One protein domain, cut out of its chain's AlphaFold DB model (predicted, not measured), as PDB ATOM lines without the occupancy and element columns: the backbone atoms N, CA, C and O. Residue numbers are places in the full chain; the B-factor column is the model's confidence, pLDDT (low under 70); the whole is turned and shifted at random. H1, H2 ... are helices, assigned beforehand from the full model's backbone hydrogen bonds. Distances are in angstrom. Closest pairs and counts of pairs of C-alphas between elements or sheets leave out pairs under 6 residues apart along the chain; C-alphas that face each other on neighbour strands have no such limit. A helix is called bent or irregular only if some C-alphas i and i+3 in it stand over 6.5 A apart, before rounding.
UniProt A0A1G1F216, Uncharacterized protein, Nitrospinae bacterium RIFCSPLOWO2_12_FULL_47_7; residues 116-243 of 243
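This is residues 116 to 243 of the 243 residues of an uncharacterized protein of Nitrospinae bacterium RIFCSPLOWO2_12_FULL_47_7 (UniProt A0A1G1F216). One long helix, H3, makes the longest axis of this domain; H2 folds back along its first part as a helical hairpin, while the other helices gather at its far end. There H1 packs on one side of H3 and H6 crosses it on the other side; the hairpin of H7 and H8 packs on H6 away from H3, and the short H4 and H5 lie close to H6. The 128 printed residues hold eight named helices, H1 to H8 in chain order, and no named strand, and the class is all helix. The whole is only just compact, close to loose, with a radius of gyration of the C-alphas of 16.7 A, and its C-alphas span 49 by 36 by 24 A.

Find C-alpha 149 at (-27.953, -11.820, 4.498); from there H3, residues 149 to 177, runs 42.1 A to C-alpha 177 at (-36.577, -28.648, 42.140). Look before it for H2, residues 135 to 143, 12.2 A long, and for H1, residues 116 to 127, 15.7 A long, which begins with C-alpha 116 at (-25.643, -30.196, 39.196). H1 is neither bent nor irregular, but only just: C-alphas 124 and 127 are 6.4 A apart. After H3 come two short helices, H4, residues 182 to 188, and H5, residues 191 to 195. Next you meet H6, residues 198 to 211, 19.9 A long, and H7, residues 215 to 225, 15.4 A long. H7 too is only just neither bent nor irregular, with C-alphas 221 and 224 at 6.0 A. H8, residues 229 to 242, runs 20.1 A and ends with C-alpha 242 at (-54.771, -24.579, 24.686).

Start on H3 at residues 149 to 159, which alone touch H2: the closest C-alphas are those of Phe 142 and Tyr 152, 6.5 A apart, and this hairpin runs opposite ways at a shallow tilt of 4 degrees. Further along, residues 166 to 176 of H3 alone touch H1, closest at the C-alphas of Glu 117 and Trp 173, 6.3 A, opposite ways at a steep tilt of 39 degrees. Residues 167 to 175 of H3 alone touch H6, closest at the C-alphas of Gln 171 and Ala 206, 4.9 A, the same way at a steep tilt of 50 degrees. H6 is the hub, touching four helices. H4 and H6 only just touch, with 3 pairs of C-alphas within 8 A, closest at Ala 182 and Ile 203, 7.1 A. H5 and H6 touch only at the corner by their link, closest at the C-alphas of Val 192 and Ile 199, 6.6 A. H6 touches H7, closest at the C-alphas of Ala 204 and Val 215, 5.1 A, opposite ways at a steep tilt of 57 degrees. H7 and H8 form a hairpin, closest at the C-alphas of Val 223 and Gln 232, 5.1 A, at a shallow tilt of 22 degrees. H3 and H8 are apart. Every O i to N i+4 pair is within hydrogen-bond range in H1, H2, H3, H4, H5, H6 and H8; in H7 it is 5 of 7.

The two C-alphas farthest apart are those of Gly 145 and Glu 180, at 50.2 A. The printed part has no cut, and it ends at Gly 243, the chain's last residue. No link is long: the one from H1 to H2 is short, and the others are tight. The mean pLDDT of the printed part is 90.3; look for values under 70 at residues 127 to 131, of which 127 belongs to H1, and at residue 243.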
ATOM      1  N   TRP A 116     -25.938 -31.221  40.194       94.62
ATOM      2  CA  TRP A 116     -25.643 -30.196  39.196       94.62
ATOM      3  C   TRP A 116     -26.491 -28.930  39.364       94.62
ATOM      4  O   TRP A 116     -26.252 -27.968  38.633       94.62
ATOM      5  N   GLU A 117     -27.446 -28.916  40.297       95.50
ATOM      6  CA  GLU A 117     -28.444 -27.855  40.459       95.50
ATOM      7  C   GLU A 117     -27.793 -26.478  40.599       95.50
ATOM      8  O   GLU A 117     -28.043 -25.613  39.763       95.50
ATOM      9  N   ASP A 118     -26.868 -26.315  41.549       93.94
ATOM     10  CA  ASP A 118     -26.178 -25.042  41.807       93.94
ATOM     11  C   ASP A 118     -25.464 -24.495  40.566       93.94
ATOM     12  O   ASP A 118     -25.465 -23.292  40.303       93.94
ATOM     13  N   LYS A 119     -24.854 -25.378  39.766       94.44
ATOM     14  CA  LYS A 119     -24.117 -24.979  38.559       94.44
ATOM     15  C   LYS A 119     -25.060 -24.563  37.438       94.44
ATOM     16  O   LYS A 119     -24.776 -23.594  36.735       94.44
ATOM     17  N   VAL A 120     -26.166 -25.289  37.262       94.31
ATOM     18  CA  VAL A 120     -27.200 -24.918  36.286       94.31
ATOM     19  C   VAL A 120     -27.843 -23.600  36.701       94.31
ATOM     20  O   VAL A 120     -27.946 -22.694  35.878       94.31
ATOM     21  N   PHE A 121     -28.178 -23.454  37.982       92.56
ATOM     22  CA  PHE A 121     -28.738 -22.236  38.547       92.56
ATOM     23  C   PHE A 121     -27.802 -21.032  38.372       92.56
ATOM     24  O   PHE A 121     -28.223 -20.000  37.855       92.56
ATOM     25  N   SER A 122     -26.511 -21.182  38.680       91.50
ATOM     26  CA  SER A 122     -25.515 -20.120  38.462       91.50
ATOM     27  C   SER A 122     -25.466 -19.689  36.991       91.50
ATOM     28  O   SER A 122     -25.424 -18.500  36.690       91.50
ATOM     29  N   CYS A 123     -25.561 -20.633  36.046       88.94
ATOM     30  CA  CYS A 123     -25.629 -20.296  34.622       88.94
ATOM     31  C   CYS A 123     -26.916 -19.536  34.261       88.94
ATOM     32  O   CYS A 123     -26.849 -18.591  33.474       88.94
ATOM     33  N   ILE A 124     -28.060 -19.912  34.851       90.12
ATOM     34  CA  ILE A 124     -29.333 -19.195  34.687       90.12
ATOM     35  C   ILE A 124     -29.215 -17.750  35.182       90.12
ATOM     36  O   ILE A 124     -29.766 -16.849  34.559       90.12
ATOM     37  N   MET A 125     -28.483 -17.498  36.264       87.25
ATOM     38  CA  MET A 125     -28.397 -16.155  36.841       87.25
ATOM     39  C   MET A 125     -27.295 -15.285  36.222       87.25
ATOM     40  O   MET A 125     -27.500 -14.082  36.068       87.25
ATOM     41  N   GLU A 126     -26.151 -15.869  35.854       79.56
ATOM     42  CA  GLU A 126     -24.945 -15.127  35.452       79.56
ATOM     43  C   GLU A 126     -24.724 -15.087  33.935       79.56
ATOM     44  O   GLU A 126     -24.433 -14.027  33.378       79.56
ATOM     45  N   LYS A 127     -24.840 -16.230  33.244       66.44
ATOM     46  CA  LYS A 127     -24.429 -16.345  31.830       66.44
ATOM     47  C   LYS A 127     -25.453 -15.789  30.852       66.44
ATOM     48  O   LYS A 127     -25.086 -15.383  29.759       66.44
ATOM     49  N   PHE A 128     -26.723 -15.791  31.225       62.19
ATOM     50  CA  PHE A 128     -27.812 -15.375  30.345       62.19
ATOM     51  C   PHE A 128     -28.282 -13.933  30.588       62.19
ATOM     52  O   PHE A 128     -29.141 -13.450  29.858       62.19
ATOM     53  N   GLY A 129     -27.700 -13.244  31.578       53.72
ATOM     54  CA  GLY A 129     -27.952 -11.830  31.882       53.72
ATOM     55  C   GLY A 129     -26.984 -10.845  31.209       53.72
ATOM     56  O   GLY A 129     -27.042  -9.646  31.481       53.72
ATOM     57  N   THR A 130     -26.063 -11.311  30.363       56.69
ATOM     58  CA  THR A 130     -25.116 -10.448  29.640       56.69
ATOM     59  C   THR A 130     -25.801  -9.715  28.480       56.69
ATOM     60  O   THR A 130     -26.757 -10.208  27.884       56.69
ATOM     61  N   ARG A 131     -25.313  -8.504  28.157       59.72
ATOM     62  CA  ARG A 131     -25.777  -7.649  27.040       59.72
ATOM     63  C   ARG A 131     -25.410  -8.247  25.679       59.72
ATOM     64  O   ARG A 131     -24.616  -7.681  24.929       59.72
ATOM     65  N   GLU A 132     -25.939  -9.415  25.386       72.88
ATOM     66  CA  GLU A 132     -25.807 -10.021  24.078       72.88
ATOM     67  C   GLU A 132     -26.763  -9.371  23.079       72.88
ATOM     68  O   GLU A 132     -27.756  -8.739  23.448       72.88
ATOM     69  N   GLU A 133     -26.449  -9.524  21.795       82.94
ATOM     70  CA  GLU A 133     -27.232  -8.939  20.715       82.94
ATOM     71  C   GLU A 133     -28.696  -9.406  20.770       82.94
ATOM     72  O   GLU A 133     -29.005 -10.599  20.920       82.94
ATOM     73  N   THR A 134     -29.608  -8.438  20.689       87.31
ATOM     74  CA  THR A 134     -31.049  -8.684  20.607       87.31
ATOM     75  C   THR A 134     -31.486  -8.824  19.153       87.31
ATOM     76  O   THR A 134     -30.837  -8.312  18.242       87.31
ATOM     77  N   LEU A 135     -32.639  -9.461  18.924       90.25
ATOM     78  CA  LEU A 135     -33.218  -9.558  17.580       90.25
ATOM     79  C   LEU A 135     -33.421  -8.171  16.949       90.25
ATOM     80  O   LEU A 135     -33.140  -7.989  15.772       90.25
ATOM     81  N   ALA A 136     -33.845  -7.182  17.741       92.31
ATOM     82  CA  ALA A 136     -34.021  -5.810  17.270       92.31
ATOM     83  C   ALA A 136     -32.695  -5.183  16.805       92.31
ATOM     84  O   ALA A 136     -32.647  -4.573  15.742       92.31
ATOM     85  N   GLN A 137     -31.610  -5.379  17.561       92.50
ATOM     86  CA  GLN A 137     -30.277  -4.892  17.186       92.50
ATOM     87  C   GLN A 137     -29.745  -5.584  15.924       92.50
ATOM     88  O   GLN A 137     -29.132  -4.932  15.079       92.50
ATOM     89  N   LEU A 138     -29.996  -6.888  15.779       94.69
ATOM     90  CA  LEU A 138     -29.620  -7.648  14.589       94.69
ATOM     91  C   LEU A 138     -30.382  -7.159  13.343       94.69
ATOM     92  O   LEU A 138     -29.770  -6.949  12.296       94.69
ATOM     93  N   ILE A 139     -31.694  -6.919  13.473       95.62
ATOM     94  CA  ILE A 139     -32.536  -6.349  12.407       95.62
ATOM     95  C   ILE A 139     -32.022  -4.964  12.004       95.62
ATOM     96  O   ILE A 139     -31.803  -4.723  10.822       95.62
ATOM     97  N   GLU A 140     -31.739  -4.079  12.963       96.12
ATOM     98  CA  GLU A 140     -31.238  -2.729  12.673       96.12
ATOM     99  C   GLU A 140     -29.903  -2.759  11.908       96.12
ATOM    100  O   GLU A 140     -29.685  -1.987  10.969       96.12
ATOM    101  N   LYS A 141     -28.985  -3.667  12.269       95.56
ATOM    102  CA  LYS A 141     -27.718  -3.842  11.539       95.56
ATOM    103  C   LYS A 141     -27.941  -4.311  10.104       95.56
ATOM    104  O   LYS A 141     -27.244  -3.832   9.211       95.56
ATOM    105  N   PHE A 142     -28.891  -5.215   9.886       95.88
ATOM    106  CA  PHE A 142     -29.224  -5.703   8.551       95.88
ATOM    107  C   PHE A 142     -29.886  -4.611   7.703       95.88
ATOM    108  O   PHE A 142     -29.426  -4.323   6.601       95.88
ATOM    109  N   GLU A 143     -30.896  -3.926   8.242       96.25
ATOM    110  CA  GLU A 143     -31.612  -2.848   7.547       96.25
ATOM    111  C   GLU A 143     -30.716  -1.639   7.243       96.25
ATOM    112  O   GLU A 143     -30.875  -0.990   6.211       96.25
ATOM    113  N   SER A 144     -29.734  -1.356   8.104       97.00
ATOM    114  CA  SER A 144     -28.720  -0.321   7.854       97.00
ATOM    115  C   SER A 144     -27.596  -0.757   6.904       97.00
ATOM    116  O   SER A 144     -26.700   0.040   6.624       97.00
ATOM    117  N   GLY A 145     -27.615  -2.001   6.410       95.31
ATOM    118  CA  GLY A 145     -26.606  -2.547   5.498       95.31
ATOM    119  C   GLY A 145     -25.238  -2.802   6.141       95.31
ATOM    120  O   GLY A 145     -24.248  -2.944   5.427       95.31
ATOM    121  N   LYS A 146     -25.153  -2.840   7.480       96.31
ATOM    122  CA  LYS A 146     -23.905  -3.132   8.215       96.31
ATOM    123  C   LYS A 146     -23.518  -4.608   8.164       96.31
ATOM    124  O   LYS A 146     -22.354  -4.925   8.388       96.31
ATOM    125  N   ILE A 147     -24.488  -5.487   7.929       96.75
ATOM    126  CA  ILE A 147     -24.306  -6.930   7.755       96.75
ATOM    127  C   ILE A 147     -25.074  -7.384   6.516       96.75
ATOM    128  O   ILE A 147     -26.078  -6.770   6.147       96.75
ATOM    129  N   ASP A 148     -24.601  -8.449   5.880       96.56
ATOM    130  CA  ASP A 148     -25.287  -9.075   4.754       96.56
ATOM    131  C   ASP A 148     -26.298 -10.141   5.217       96.56
ATOM    132  O   ASP A 148     -26.514 -10.376   6.410       96.56
ATOM    133  N   THR A 149     -26.951 -10.780   4.247       95.81
ATOM    134  CA  THR A 149     -27.953 -11.820   4.498       95.81
ATOM    135  C   THR A 149     -27.371 -13.045   5.203       95.81
ATOM    136  O   THR A 149     -28.055 -13.633   6.036       95.81
ATOM    137  N   GLU A 150     -26.140 -13.451   4.885       96.38
ATOM    138  CA  GLU A 150     -25.524 -14.646   5.477       96.38
ATOM    139  C   GLU A 150     -25.250 -14.415   6.966       96.38
ATOM    140  O   GLU A 150     -25.704 -15.191   7.809       96.38
ATOM    141  N   MET A 151     -24.637 -13.277   7.298       95.44
ATOM    142  CA  MET A 151     -24.395 -12.860   8.679       95.44
ATOM    143  C   MET A 151     -25.695 -12.656   9.465       95.44
ATOM    144  O   MET A 151     -25.767 -12.992  10.649       95.44
ATOM    145  N   TYR A 152     -26.741 -12.121   8.826       95.19
ATOM    146  CA  TYR A 152     -28.054 -11.990   9.457       95.19
ATOM    147  C   TYR A 152     -28.643 -13.360   9.820       95.19
ATOM    148  O   TYR A 152     -29.100 -13.553  10.946       95.19
ATOM    149  N   MET A 153     -28.595 -14.329   8.901       96.00
ATOM    150  CA  MET A 153     -29.096 -15.684   9.149       96.00
ATOM    151  C   MET A 153     -28.306 -16.398  10.252       96.00
ATOM    152  O   MET A 153     -28.915 -17.000  11.137       96.00
ATOM    153  N   GLU A 154     -26.976 -16.266  10.266       94.31
ATOM    154  CA  GLU A 154     -26.139 -16.792  11.350       94.31
ATOM    155  C   GLU A 154     -26.493 -16.149  12.704       94.31
ATOM    156  O   GLU A 154     -26.626 -16.839  13.717       94.31
ATOM    157  N   GLY A 155     -26.726 -14.832  12.727       93.56
ATOM    158  CA  GLY A 155     -27.190 -14.113  13.913       93.56
ATOM    159  C   GLY A 155     -28.534 -14.634  14.435       93.56
ATOM    160  O   GLY A 155     -28.686 -14.859  15.639       93.56
ATOM    161  N   ILE A 156     -29.494 -14.897  13.542       94.75
ATOM    162  CA  ILE A 156     -30.793 -15.482  13.902       94.75
ATOM    163  C   ILE A 156     -30.615 -16.868  14.527       94.75
ATOM    164  O   ILE A 156     -31.229 -17.159  15.558       94.75
ATOM    165  N   ASP A 157     -29.769 -17.715  13.943       92.81
ATOM    166  CA  ASP A 157     -29.510 -19.057  14.464       92.81
ATOM    167  C   ASP A 157     -28.804 -19.023  15.824       92.81
ATOM    168  O   ASP A 157     -29.147 -19.805  16.717       92.81
ATOM    169  N   ASN A 158     -27.888 -18.074  16.031       91.38
ATOM    170  CA  ASN A 158     -27.232 -17.852  17.319       91.38
ATOM    171  C   ASN A 158     -28.228 -17.413  18.400       91.38
ATOM    172  O   ASN A 158     -28.243 -17.991  19.490       91.38
ATOM    173  N   ILE A 159     -29.118 -16.461  18.091       90.56
ATOM    174  CA  ILE A 159     -30.177 -16.024  19.015       90.56
ATOM    175  C   ILE A 159     -31.100 -17.197  19.355       90.56
ATOM    176  O   ILE A 159     -31.356 -17.458  20.531       90.56
ATOM    177  N   ARG A 160     -31.565 -17.950  18.352       90.62
ATOM    178  CA  ARG A 160     -32.438 -19.117  18.570       90.62
ATOM    179  C   ARG A 160     -31.765 -20.179  19.426       90.62
ATOM    180  O   ARG A 160     -32.389 -20.699  20.347       90.62
ATOM    181  N   ARG A 161     -30.493 -20.492  19.157       89.06
ATOM    182  CA  ARG A 161     -29.716 -21.460  19.942       89.06
ATOM    183  C   ARG A 161     -29.571 -21.009  21.390       89.06
ATOM    184  O   ARG A 161     -29.729 -21.832  22.294       89.06
ATOM    185  N   ARG A 162     -29.305 -19.724  21.622       88.62
ATOM    186  CA  ARG A 162     -29.238 -19.153  22.969       88.62
ATOM    187  C   ARG A 162     -30.559 -19.299  23.706       88.62
ATOM    188  O   ARG A 162     -30.569 -19.852  24.801       88.62
ATOM    189  N   GLU A 163     -31.658 -18.834  23.117       89.00
ATOM    190  CA  GLU A 163     -32.979 -18.906  23.754       89.00
ATOM    191  C   GLU A 163     -33.385 -20.350  24.043       89.00
ATOM    192  O   GLU A 163     -33.886 -20.665  25.121       89.00
ATOM    193  N   PHE A 164     -33.107 -21.249  23.102       91.19
ATOM    194  CA  PHE A 164     -33.316 -22.675  23.286       91.19
ATOM    195  C   PHE A 164     -32.517 -23.220  24.481       91.19
ATOM    196  O   PHE A 164     -33.070 -23.902  25.342       91.19
ATOM    197  N   THR A 165     -31.233 -22.868  24.577       92.50
ATOM    198  CA  THR A 165     -30.350 -23.300  25.672       92.50
ATOM    199  C   THR A 165     -30.811 -22.745  27.023       92.50
ATOM    200  O   THR A 165     -30.810 -23.475  28.013       92.50
ATOM    201  N   GLN A 166     -31.265 -21.489  27.064       91.19
ATOM    202  CA  GLN A 166     -31.855 -20.852  28.247       91.19
ATOM    203  C   GLN A 166     -33.093 -21.603  28.735       91.19
ATOM    204  O   GLN A 166     -33.184 -21.965  29.908       91.19
ATOM    205  N   VAL A 167     -34.028 -21.886  27.823       93.06
ATOM    206  CA  VAL A 167     -35.253 -22.628  28.141       93.06
ATOM    207  C   VAL A 167     -34.919 -24.026  28.656       93.06
ATOM    208  O   VAL A 167     -35.457 -24.430  29.684       93.06
ATOM    209  N   CYS A 168     -33.999 -24.747  28.009       95.50
ATOM    210  CA  CYS A 168     -33.573 -26.064  28.479       95.50
ATOM    211  C   CYS A 168     -32.892 -26.015  29.853       95.50
ATOM    212  O   CYS A 168     -33.127 -26.906  30.666       95.50
ATOM    213  N   ALA A 169     -32.093 -24.984  30.143       95.75
ATOM    214  CA  ALA A 169     -31.484 -24.800  31.459       95.75
ATOM    215  C   ALA A 169     -32.555 -24.634  32.547       95.75
ATOM    216  O   ALA A 169     -32.535 -25.353  33.546       95.75
ATOM    217  N   ILE A 170     -33.525 -23.741  32.319       95.94
ATOM    218  CA  ILE A 170     -34.651 -23.499  33.234       95.94
ATOM    219  C   ILE A 170     -35.484 -24.770  33.409       95.94
ATOM    220  O   ILE A 170     -35.859 -25.113  34.526       95.94
ATOM    221  N   GLN A 171     -35.739 -25.504  32.326       97.44
ATOM    222  CA  GLN A 171     -36.466 -26.767  32.380       97.44
ATOM    223  C   GLN A 171     -35.726 -27.823  33.205       97.44
ATOM    224  O   GLN A 171     -36.328 -28.432  34.083       97.44
ATOM    225  N   ALA A 172     -34.428 -28.021  32.973       97.62
ATOM    226  CA  ALA A 172     -33.630 -28.968  33.745       97.62
ATOM    227  C   ALA A 172     -33.585 -28.590  35.235       97.62
ATOM    228  O   ALA A 172     -33.732 -29.456  36.095       97.62
ATOM    229  N   TRP A 173     -33.439 -27.300  35.542       97.75
ATOM    230  CA  TRP A 173     -33.499 -26.780  36.908       97.75
ATOM    231  C   TRP A 173     -34.869 -27.001  37.565       97.75
ATOM    232  O   TRP A 173     -34.940 -27.543  38.666       97.75
ATOM    233  N   ALA A 174     -35.964 -26.716  36.862       97.50
ATOM    234  CA  ALA A 174     -37.315 -26.986  37.346       97.50
ATOM    235  C   ALA A 174     -37.566 -28.484  37.597       97.50
ATOM    236  O   ALA A 174     -38.219 -28.842  38.576       97.50
ATOM    237  N   MET A 175     -37.019 -29.369  36.753       97.50
ATOM    238  CA  MET A 175     -37.060 -30.820  36.984       97.50
ATOM    239  C   MET A 175     -36.322 -31.217  38.270       97.50
ATOM    240  O   MET A 175     -36.785 -32.116  38.965       97.50
ATOM    241  N   MET A 176     -35.193 -30.568  38.585       97.06
ATOM    242  CA  MET A 176     -34.416 -30.817  39.808       97.06
ATOM    243  C   MET A 176     -35.151 -30.351  41.069       97.06
ATOM    244  O   MET A 176     -35.197 -31.095  42.051       97.06
ATOM    245  N   LEU A 177     -35.781 -29.174  41.026       96.31
ATOM    246  CA  LEU A 177     -36.577 -28.648  42.140       96.31
ATOM    247  C   LEU A 177     -37.865 -29.439  42.380       96.31
ATOM    248  O   LEU A 177     -38.259 -29.669  43.524       96.31
ATOM    249  N   GLY A 178     -38.520 -29.867  41.303       94.94
ATOM    250  CA  GLY A 178     -39.791 -30.571  41.372       94.94
ATOM    251  C   GLY A 178     -40.997 -29.652  41.627       94.94
ATOM    252  O   GLY A 178     -40.871 -28.430  41.755       94.94
ATOM    253  N   PRO A 179     -42.205 -30.239  41.667       92.56
ATOM    254  CA  PRO A 179     -43.455 -29.492  41.532       92.56
ATOM    255  C   PRO A 179     -43.792 -28.585  42.716       92.56
ATOM    256  O   PRO A 179     -44.460 -27.577  42.528       92.56
ATOM    257  N   GLU A 180     -43.309 -28.908  43.915       91.56
ATOM    258  CA  GLU A 180     -43.634 -28.156  45.134       91.56
ATOM    259  C   GLU A 180     -42.874 -26.826  45.255       91.56
ATOM    260  O   GLU A 180     -43.312 -25.917  45.974       91.56
ATOM    261  N   SER A 181     -41.731 -26.718  44.567       93.94
ATOM    262  CA  SER A 181     -40.764 -25.632  44.751       93.94
ATOM    263  C   SER A 181     -40.458 -24.854  43.475       93.94
ATOM    264  O   SER A 181     -40.132 -23.678  43.580       93.94
ATOM    265  N   ALA A 182     -40.585 -25.451  42.282       95.31
ATOM    266  CA  ALA A 182     -40.119 -24.830  41.039       95.31
ATOM    267  C   ALA A 182     -40.749 -23.454  40.745       95.31
ATOM    268  O   ALA A 182     -40.030 -22.523  40.396       95.31
ATOM    269  N   PHE A 183     -42.070 -23.302  40.906       94.31
ATOM    270  CA  PHE A 183     -42.747 -22.026  40.637       94.31
ATOM    271  C   PHE A 183     -42.458 -20.957  41.686       94.31
ATOM    272  O   PHE A 183     -42.157 -19.829  41.318       94.31
ATOM    273  N   ARG A 184     -42.475 -21.327  42.971       92.44
ATOM    274  CA  ARG A 184     -42.130 -20.407  44.064       92.44
ATOM    275  C   ARG A 184     -40.699 -19.902  43.937       92.44
ATOM    276  O   ARG A 184     -40.470 -18.706  43.981       92.44
ATOM    277  N   ALA A 185     -39.758 -20.803  43.657       93.31
ATOM    278  CA  ALA A 185     -38.381 -20.416  43.389       93.31
ATOM    279  C   ALA A 185     -38.283 -19.489  42.165       93.31
ATOM    280  O   ALA A 185     -37.515 -18.538  42.186       93.31
ATOM    281  N   ALA A 186     -39.056 -19.731  41.100       92.19
ATOM    282  CA  ALA A 186     -39.062 -18.854  39.930       92.19
ATOM    283  C   ALA A 186     -39.621 -17.447  40.217       92.19
ATOM    284  O   ALA A 186     -39.147 -16.492  39.597       92.19
ATOM    285  N   GLU A 187     -40.590 -17.321  41.131       90.62
ATOM    286  CA  GLU A 187     -41.099 -16.037  41.639       90.62
ATOM    287  C   GLU A 187     -40.049 -15.334  42.507       90.62
ATOM    288  O   GLU A 187     -39.653 -14.218  42.179       90.62
ATOM    289  N   ASP A 188     -39.511 -16.019  43.522       90.31
ATOM    290  CA  ASP A 188     -38.496 -15.481  44.445       90.31
ATOM    291  C   ASP A 188     -37.225 -14.997  43.722       90.31
ATOM    292  O   ASP A 188     -36.519 -14.105  44.193       90.31
ATOM    293  N   LEU A 189     -36.911 -15.610  42.580       89.75
ATOM    294  CA  LEU A 189     -35.741 -15.303  41.756       89.75
ATOM    295  C   LEU A 189     -36.044 -14.340  40.597       89.75
ATOM    296  O   LEU A 189     -35.166 -14.111  39.757       89.75
ATOM    297  N   GLU A 190     -37.269 -13.810  40.529       89.75
ATOM    298  CA  GLU A 190     -37.732 -12.859  39.510       89.75
ATOM    299  C   GLU A 190     -37.493 -13.375  38.077       89.75
ATOM    300  O   GLU A 190     -37.208 -12.622  37.140       89.75
ATOM    301  N   LEU A 191     -37.578 -14.696  37.866       89.88
ATOM    302  CA  LEU A 191     -37.247 -15.280  36.565       89.88
ATOM    303  C   LEU A 191     -38.214 -14.798  35.476       89.88
ATOM    304  O   LEU A 191     -37.814 -14.657  34.320       89.88
ATOM    305  N   VAL A 192     -39.472 -14.522  35.833       89.31
ATOM    306  CA  VAL A 192     -40.480 -14.002  34.899       89.31
ATOM    307  C   VAL A 192     -40.114 -12.600  34.418       89.31
ATOM    308  O   VAL A 192     -40.265 -12.316  33.232       89.31
ATOM    309  N   GLU A 193     -39.562 -11.752  35.285       86.62
ATOM    310  CA  GLU A 193     -39.095 -10.417  34.899       86.62
ATOM    311  C   GLU A 193     -37.889 -10.499  33.955       86.62
ATOM    312  O   GLU A 193     -37.783  -9.740  32.993       86.62
ATOM    313  N   ARG A 194     -37.000 -11.471  34.190       85.75
ATOM    314  CA  ARG A 194     -35.779 -11.669  33.394       85.75
ATOM    315  C   ARG A 194     -36.037 -12.290  32.025       85.75
ATOM    316  O   ARG A 194     -35.404 -11.904  31.044       85.75
ATOM    317  N   TYR A 195     -36.924 -13.278  31.957       86.06
ATOM    318  CA  TYR A 195     -37.074 -14.154  30.788       86.06
ATOM    319  C   TYR A 195     -38.459 -14.099  30.133       86.06
ATOM    320  O   TYR A 195     -38.678 -14.735  29.091       86.06
ATOM    321  N   GLY A 196     -39.378 -13.333  30.721       87.94
ATOM    322  CA  GLY A 196     -40.778 -13.246  30.332       87.94
ATOM    323  C   GLY A 196     -41.609 -14.423  30.842       87.94
ATOM    324  O   GLY A 196     -41.101 -15.496  31.166       87.94
ATOM    325  N   THR A 197     -42.928 -14.259  30.831       89.12
ATOM    326  CA  THR A 197     -43.916 -15.247  31.312       89.12
ATOM    327  C   THR A 197     -43.855 -16.603  30.613       89.12
ATOM    328  O   THR A 197     -44.299 -17.604  31.176       89.12
ATOM    329  N   ARG A 198     -43.249 -16.687  29.418       89.31
ATOM    330  CA  ARG A 198     -43.039 -17.948  28.683       89.31
ATOM    331  C   ARG A 198     -42.341 -19.019  29.521       89.31
ATOM    332  O   ARG A 198     -42.602 -20.205  29.318       89.31
ATOM    333  N   ILE A 199     -41.511 -18.623  30.489       91.69
ATOM    334  CA  ILE A 199     -40.829 -19.580  31.363       91.69
ATOM    335  C   ILE A 199     -41.790 -20.369  32.246       91.69
ATOM    336  O   ILE A 199     -41.474 -21.494  32.608       91.69
ATOM    337  N   MET A 200     -42.970 -19.828  32.557       93.19
ATOM    338  CA  MET A 200     -43.974 -20.528  33.356       93.19
ATOM    339  C   MET A 200     -44.447 -21.781  32.628       93.19
ATOM    340  O   MET A 200     -44.515 -22.869  33.200       93.19
ATOM    341  N   VAL A 201     -44.685 -21.646  31.321       93.50
ATOM    342  CA  VAL A 201     -45.008 -22.771  30.440       93.50
ATOM    343  C   VAL A 201     -43.825 -23.735  30.359       93.50
ATOM    344  O   VAL A 201     -44.019 -24.948  30.429       93.50
ATOM    345  N   SER A 202     -42.592 -23.224  30.270       95.25
ATOM    346  CA  SER A 202     -41.385 -24.059  30.282       95.25
ATOM    347  C   SER A 202     -41.252 -24.878  31.572       95.25
ATOM    348  O   SER A 202     -41.007 -26.080  31.481       95.25
ATOM    349  N   ILE A 203     -41.476 -24.279  32.745       96.56
ATOM    350  CA  ILE A 203     -41.473 -24.955  34.052       96.56
ATOM    351  C   ILE A 203     -42.565 -26.029  34.089       96.56
ATOM    352  O   ILE A 203     -42.283 -27.180  34.418       96.56
ATOM    353  N   ALA A 204     -43.793 -25.712  33.668       95.81
ATOM    354  CA  ALA A 204     -44.880 -26.691  33.615       95.81
ATOM    355  C   ALA A 204     -44.556 -27.885  32.696       95.81
ATOM    356  O   ALA A 204     -44.827 -29.032  33.055       95.81
ATOM    357  N   LEU A 205     -43.937 -27.643  31.534       95.44
ATOM    358  CA  LEU A 205     -43.469 -28.700  30.628       95.44
ATOM    359  C   LEU A 205     -42.383 -29.568  31.277       95.44
ATOM    360  O   LEU A 205     -42.426 -30.792  31.174       95.44
ATOM    361  N   ALA A 206     -41.438 -28.962  31.994       96.88
ATOM    362  CA  ALA A 206     -40.425 -29.692  32.754       96.88
ATOM    363  C   ALA A 206     -41.043 -30.599  33.832       96.88
ATOM    364  O   ALA A 206     -40.647 -31.759  33.983       96.88
ATOM    365  N   LEU A 207     -42.057 -30.111  34.547       96.69
ATOM    366  CA  LEU A 207     -42.784 -30.890  35.551       96.69
ATOM    367  C   LEU A 207     -43.642 -31.998  34.926       96.69
ATOM    368  O   LEU A 207     -43.748 -33.089  35.487       96.69
ATOM    369  N   GLN A 208     -44.188 -31.785  33.727       95.19
ATOM    370  CA  GLN A 208     -44.810 -32.854  32.947       95.19
ATOM    371  C   GLN A 208     -43.799 -33.952  32.599       95.19
ATOM    372  O   GLN A 208     -44.091 -35.135  32.761       95.19
ATOM    373  N   MET A 209     -42.605 -33.568  32.143       92.81
ATOM    374  CA  MET A 209     -41.554 -34.504  31.734       92.81
ATOM    375  C   MET A 209     -40.931 -35.278  32.902       92.81
ATOM    376  O   MET A 209     -40.498 -36.411  32.715       92.81
ATOM    377  N   SER A 210     -40.845 -34.680  34.092       94.50
ATOM    378  CA  SER A 210     -40.208 -35.295  35.270       94.50
ATOM    379  C   SER A 210     -41.197 -35.998  36.200       94.50
ATOM    380  O   SER A 210     -40.898 -37.085  36.687       94.50
ATOM    381  N   ALA A 211     -42.376 -35.409  36.416       92.94
ATOM    382  CA  ALA A 211     -43.367 -35.864  37.392       92.94
ATOM    383  C   ALA A 211     -44.709 -36.292  36.765       92.94
ATOM    384  O   ALA A 211     -45.599 -36.753  37.476       92.94
ATOM    385  N   GLY A 212     -44.871 -36.185  35.441       91.81
ATOM    386  CA  GLY A 212     -46.073 -36.656  34.741       91.81
ATOM    387  C   GLY A 212     -47.292 -35.753  34.930       91.81
ATOM    388  O   GLY A 212     -48.417 -36.176  34.667       91.81
ATOM    389  N   LEU A 213     -47.083 -34.520  35.395       92.75
ATOM    390  CA  LEU A 213     -48.148 -33.557  35.656       92.75
ATOM    391  C   LEU A 213     -48.722 -32.973  34.360       92.75
ATOM    392  O   LEU A 213     -48.028 -32.807  33.362       92.75
ATOM    393  N   SER A 214     -50.012 -32.638  34.368       93.62
ATOM    394  CA  SER A 214     -50.631 -31.937  33.240       93.62
ATOM    395  C   SER A 214     -50.210 -30.468  33.232       93.62
ATOM    396  O   SER A 214     -50.366 -29.786  34.245       93.62
ATOM    397  N   VAL A 215     -49.739 -29.966  32.087       93.12
ATOM    398  CA  VAL A 215     -49.340 -28.559  31.912       93.12
ATOM    399  C   VAL A 215     -50.501 -27.617  32.221       93.12
ATOM    400  O   VAL A 215     -50.338 -26.698  33.014       93.12
ATOM    401  N   THR A 216     -51.688 -27.870  31.661       92.38
ATOM    402  CA  THR A 216     -52.860 -26.996  31.841       92.38
ATOM    403  C   THR A 216     -53.363 -27.000  33.279       92.38
ATOM    404  O   THR A 216     -53.661 -25.944  33.825       92.38
ATOM    405  N   SER A 217     -53.390 -28.167  33.933       91.00
ATOM    406  CA  SER A 217     -53.777 -28.255  35.346       91.00
ATOM    407  C   SER A 217     -52.754 -27.588  36.264       91.00
ATOM    408  O   SER A 217     -53.145 -26.957  37.242       91.00
ATOM    409  N   THR A 218     -51.463 -27.723  35.953       93.00
ATOM    410  CA  THR A 218     -50.381 -27.103  36.725       93.00
ATOM    411  C   THR A 218     -50.462 -25.583  36.611       93.00
ATOM    412  O   THR A 218     -50.601 -24.906  37.620       93.00
ATOM    413  N   LEU A 219     -50.492 -25.049  35.386       92.56
ATOM    414  CA  LEU A 219     -50.604 -23.608  35.152       92.56
ATOM    415  C   LEU A 219     -51.915 -23.028  35.694       92.56
ATOM    416  O   LEU A 219     -51.902 -21.931  36.235       92.56
ATOM    417  N   GLY A 220     -53.030 -23.760  35.597       90.81
ATOM    418  CA  GLY A 220     -54.319 -23.320  36.138       90.81
ATOM    419  C   GLY A 220     -54.294 -23.085  37.648       90.81
ATOM    420  O   GLY A 220     -54.907 -22.130  38.112       90.81
ATOM    421  N   LYS A 221     -53.544 -23.899  38.405       90.81
ATOM    422  CA  LYS A 221     -53.317 -23.662  39.841       90.81
ATOM    423  C   LYS A 221     -52.425 -22.443  40.074       90.81
ATOM    424  O   LYS A 221     -52.710 -21.633  40.946       90.81
ATOM    425  N   GLU A 222     -51.380 -22.289  39.264       90.12
ATOM    426  CA  GLU A 222     -50.431 -21.184  39.414       90.12
ATOM    427  C   GLU A 222     -51.021 -19.810  39.068       90.12
ATOM    428  O   GLU A 222     -50.584 -18.812  39.629       90.12
ATOM    429  N   VAL A 223     -52.056 -19.726  38.222       89.06
ATOM    430  CA  VAL A 223     -52.751 -18.453  37.930       89.06
ATOM    431  C   VAL A 223     -53.219 -17.742  39.201       89.06
ATOM    432  O   VAL A 223     -53.206 -16.516  39.244       89.06
ATOM    433  N   GLU A 224     -53.669 -18.481  40.212       85.25
ATOM    434  CA  GLU A 224     -54.167 -17.897  41.463       85.25
ATOM    435  C   GLU A 224     -53.051 -17.653  42.486       85.25
ATOM    436  O   GLU A 224     -53.205 -16.803  43.360       85.25
ATOM    437  N   ASN A 225     -51.926 -18.363  42.359       85.88
ATOM    438  CA  ASN A 225     -50.792 -18.263  43.279       85.88
ATOM    439  C   ASN A 225     -49.885 -17.065  42.980       85.88
ATOM    440  O   ASN A 225     -49.228 -16.567  43.889       85.88
ATOM    441  N   TRP A 226     -49.854 -16.594  41.732       84.06
ATOM    442  CA  TRP A 226     -49.008 -15.470  41.328       84.06
ATOM    443  C   TRP A 226     -49.621 -14.124  41.682       84.06
ATOM    444  O   TRP A 226     -50.786 -13.859  41.389       84.06
ATOM    445  N   SER A 227     -48.811 -13.242  42.260       80.62
ATOM    446  CA  SER A 227     -49.250 -11.924  42.723       80.62
ATOM    447  C   SER A 227     -49.393 -10.880  41.602       80.62
ATOM    448  O   SER A 227     -50.234  -9.984  41.708       80.62
ATOM    449  N   ASP A 228     -48.628 -11.002  40.509       85.31
ATOM    450  CA  ASP A 228     -48.627 -10.045  39.394       85.31
ATOM    451  C   ASP A 228     -49.846 -10.226  38.452       85.31
ATOM    452  O   ASP A 228     -49.954 -11.246  37.756       85.31
ATOM    453  N   PRO A 229     -50.743  -9.222  38.331       87.00
ATOM    454  CA  PRO A 229     -51.909  -9.281  37.445       87.00
ATOM    455  C   PRO A 229     -51.587  -9.467  35.954       87.00
ATOM    456  O   PRO A 229     -52.412 -10.016  35.214       87.00
ATOM    457  N   VAL A 230     -50.428  -8.995  35.484       88.06
ATOM    458  CA  VAL A 230     -49.984  -9.157  34.090       88.06
ATOM    459  C   VAL A 230     -49.679 -10.624  33.821       88.06
ATOM    460  O   VAL A 230     -50.209 -11.193  32.864       88.06
ATOM    461  N   VAL A 231     -48.920 -11.261  34.716       87.56
ATOM    462  CA  VAL A 231     -48.593 -12.690  34.638       87.56
ATOM    463  C   VAL A 231     -49.867 -13.530  34.668       87.56
ATOM    464  O   VAL A 231     -50.059 -14.386  33.802       87.56
ATOM    465  N   GLN A 232     -50.798 -13.233  35.582       90.25
ATOM    466  CA  GLN A 232     -52.093 -13.918  35.634       90.25
ATOM    467  C   GLN A 232     -52.865 -13.812  34.312       90.25
ATOM    468  O   GLN A 232     -53.430 -14.798  33.833       90.25
ATOM    469  N   LYS A 233     -52.910 -12.617  33.710       91.00
ATOM    470  CA  LYS A 233     -53.614 -12.383  32.442       91.00
ATOM    471  C   LYS A 233     -52.986 -13.179  31.302       91.00
ATOM    472  O   LYS A 233     -53.714 -13.778  30.513       91.00
ATOM    473  N   GLU A 234     -51.662 -13.195  31.205       90.31
ATOM    474  CA  GLU A 234     -50.951 -13.937  30.160       90.31
ATOM    475  C   GLU A 234     -51.119 -15.450  30.303       90.31
ATOM    476  O   GLU A 234     -51.383 -16.129  29.309       90.31
ATOM    477  N   LEU A 235     -51.084 -15.968  31.533       89.62
ATOM    478  CA  LEU A 235     -51.368 -17.376  31.808       89.62
ATOM    479  C   LEU A 235     -52.808 -17.763  31.448       89.62
ATOM    480  O   LEU A 235     -53.007 -18.784  30.791       89.62
ATOM    481  N   ARG A 236     -53.807 -16.941  31.799       91.31
ATOM    482  CA  ARG A 236     -55.208 -17.179  31.397       91.31
ATOM    483  C   ARG A 236     -55.357 -17.204  29.878       91.31
ATOM    484  O   ARG A 236     -55.910 -18.154  29.342       91.31
ATOM    485  N   MET A 237     -54.773 -16.230  29.173       90.44
ATOM    486  CA  MET A 237     -54.790 -16.210  27.704       90.44
ATOM    487  C   MET A 237     -54.126 -17.447  27.083       90.44
ATOM    488  O   MET A 237     -54.553 -17.899  26.021       90.44
ATOM    489  N   PHE A 238     -53.065 -17.978  27.698       88.62
ATOM    490  CA  PHE A 238     -52.440 -19.218  27.245       88.62
ATOM    491  C   PHE A 238     -53.373 -20.418  27.441       88.62
ATOM    492  O   PHE A 238     -53.573 -21.191  26.502       88.62
ATOM    493  N   LEU A 239     -53.966 -20.547  28.632       89.81
ATOM    494  CA  LEU A 239     -54.900 -21.623  28.969       89.81
ATOM    495  C   LEU A 239     -56.126 -21.618  28.047       89.81
ATOM    496  O   LEU A 239     -56.469 -22.665  27.510       89.81
ATOM    497  N   ASP A 240     -56.701 -20.449  27.764       90.56
ATOM    498  CA  ASP A 240     -57.856 -20.304  26.866       90.56
ATOM    499  C   ASP A 240     -57.553 -20.723  25.416       90.56
ATOM    500  O   ASP A 240     -58.450 -21.117  24.678       90.56
ATOM    501  N   LYS A 241     -56.290 -20.624  24.976       86.62
ATOM    502  CA  LYS A 241     -55.862 -21.041  23.628       86.62
ATOM    503  C   LYS A 241     -55.521 -22.526  23.522       86.62
ATOM    504  O   LYS A 241     -55.406 -23.029  22.406       86.62
ATOM    505  N   THR A 242     -55.250 -23.186  24.646       77.19
ATOM    506  CA  THR A 242     -54.771 -24.579  24.686       77.19
ATOM    507  C   THR A 242     -55.775 -25.567  25.279       77.19
ATOM    508  O   THR A 242     -55.585 -26.770  25.088       77.19
ATOM    509  N   GLY A 243     -56.803 -25.084  25.982       56.06
ATOM    510  CA  GLY A 243     -57.981 -25.853  26.403       56.06
ATOM    511  C   GLY A 243     -59.027 -25.971  25.305       56.06
ATOM    512  O   GLY A 243     -59.716 -27.014  25.302       56.06
TER     513      GLY A 243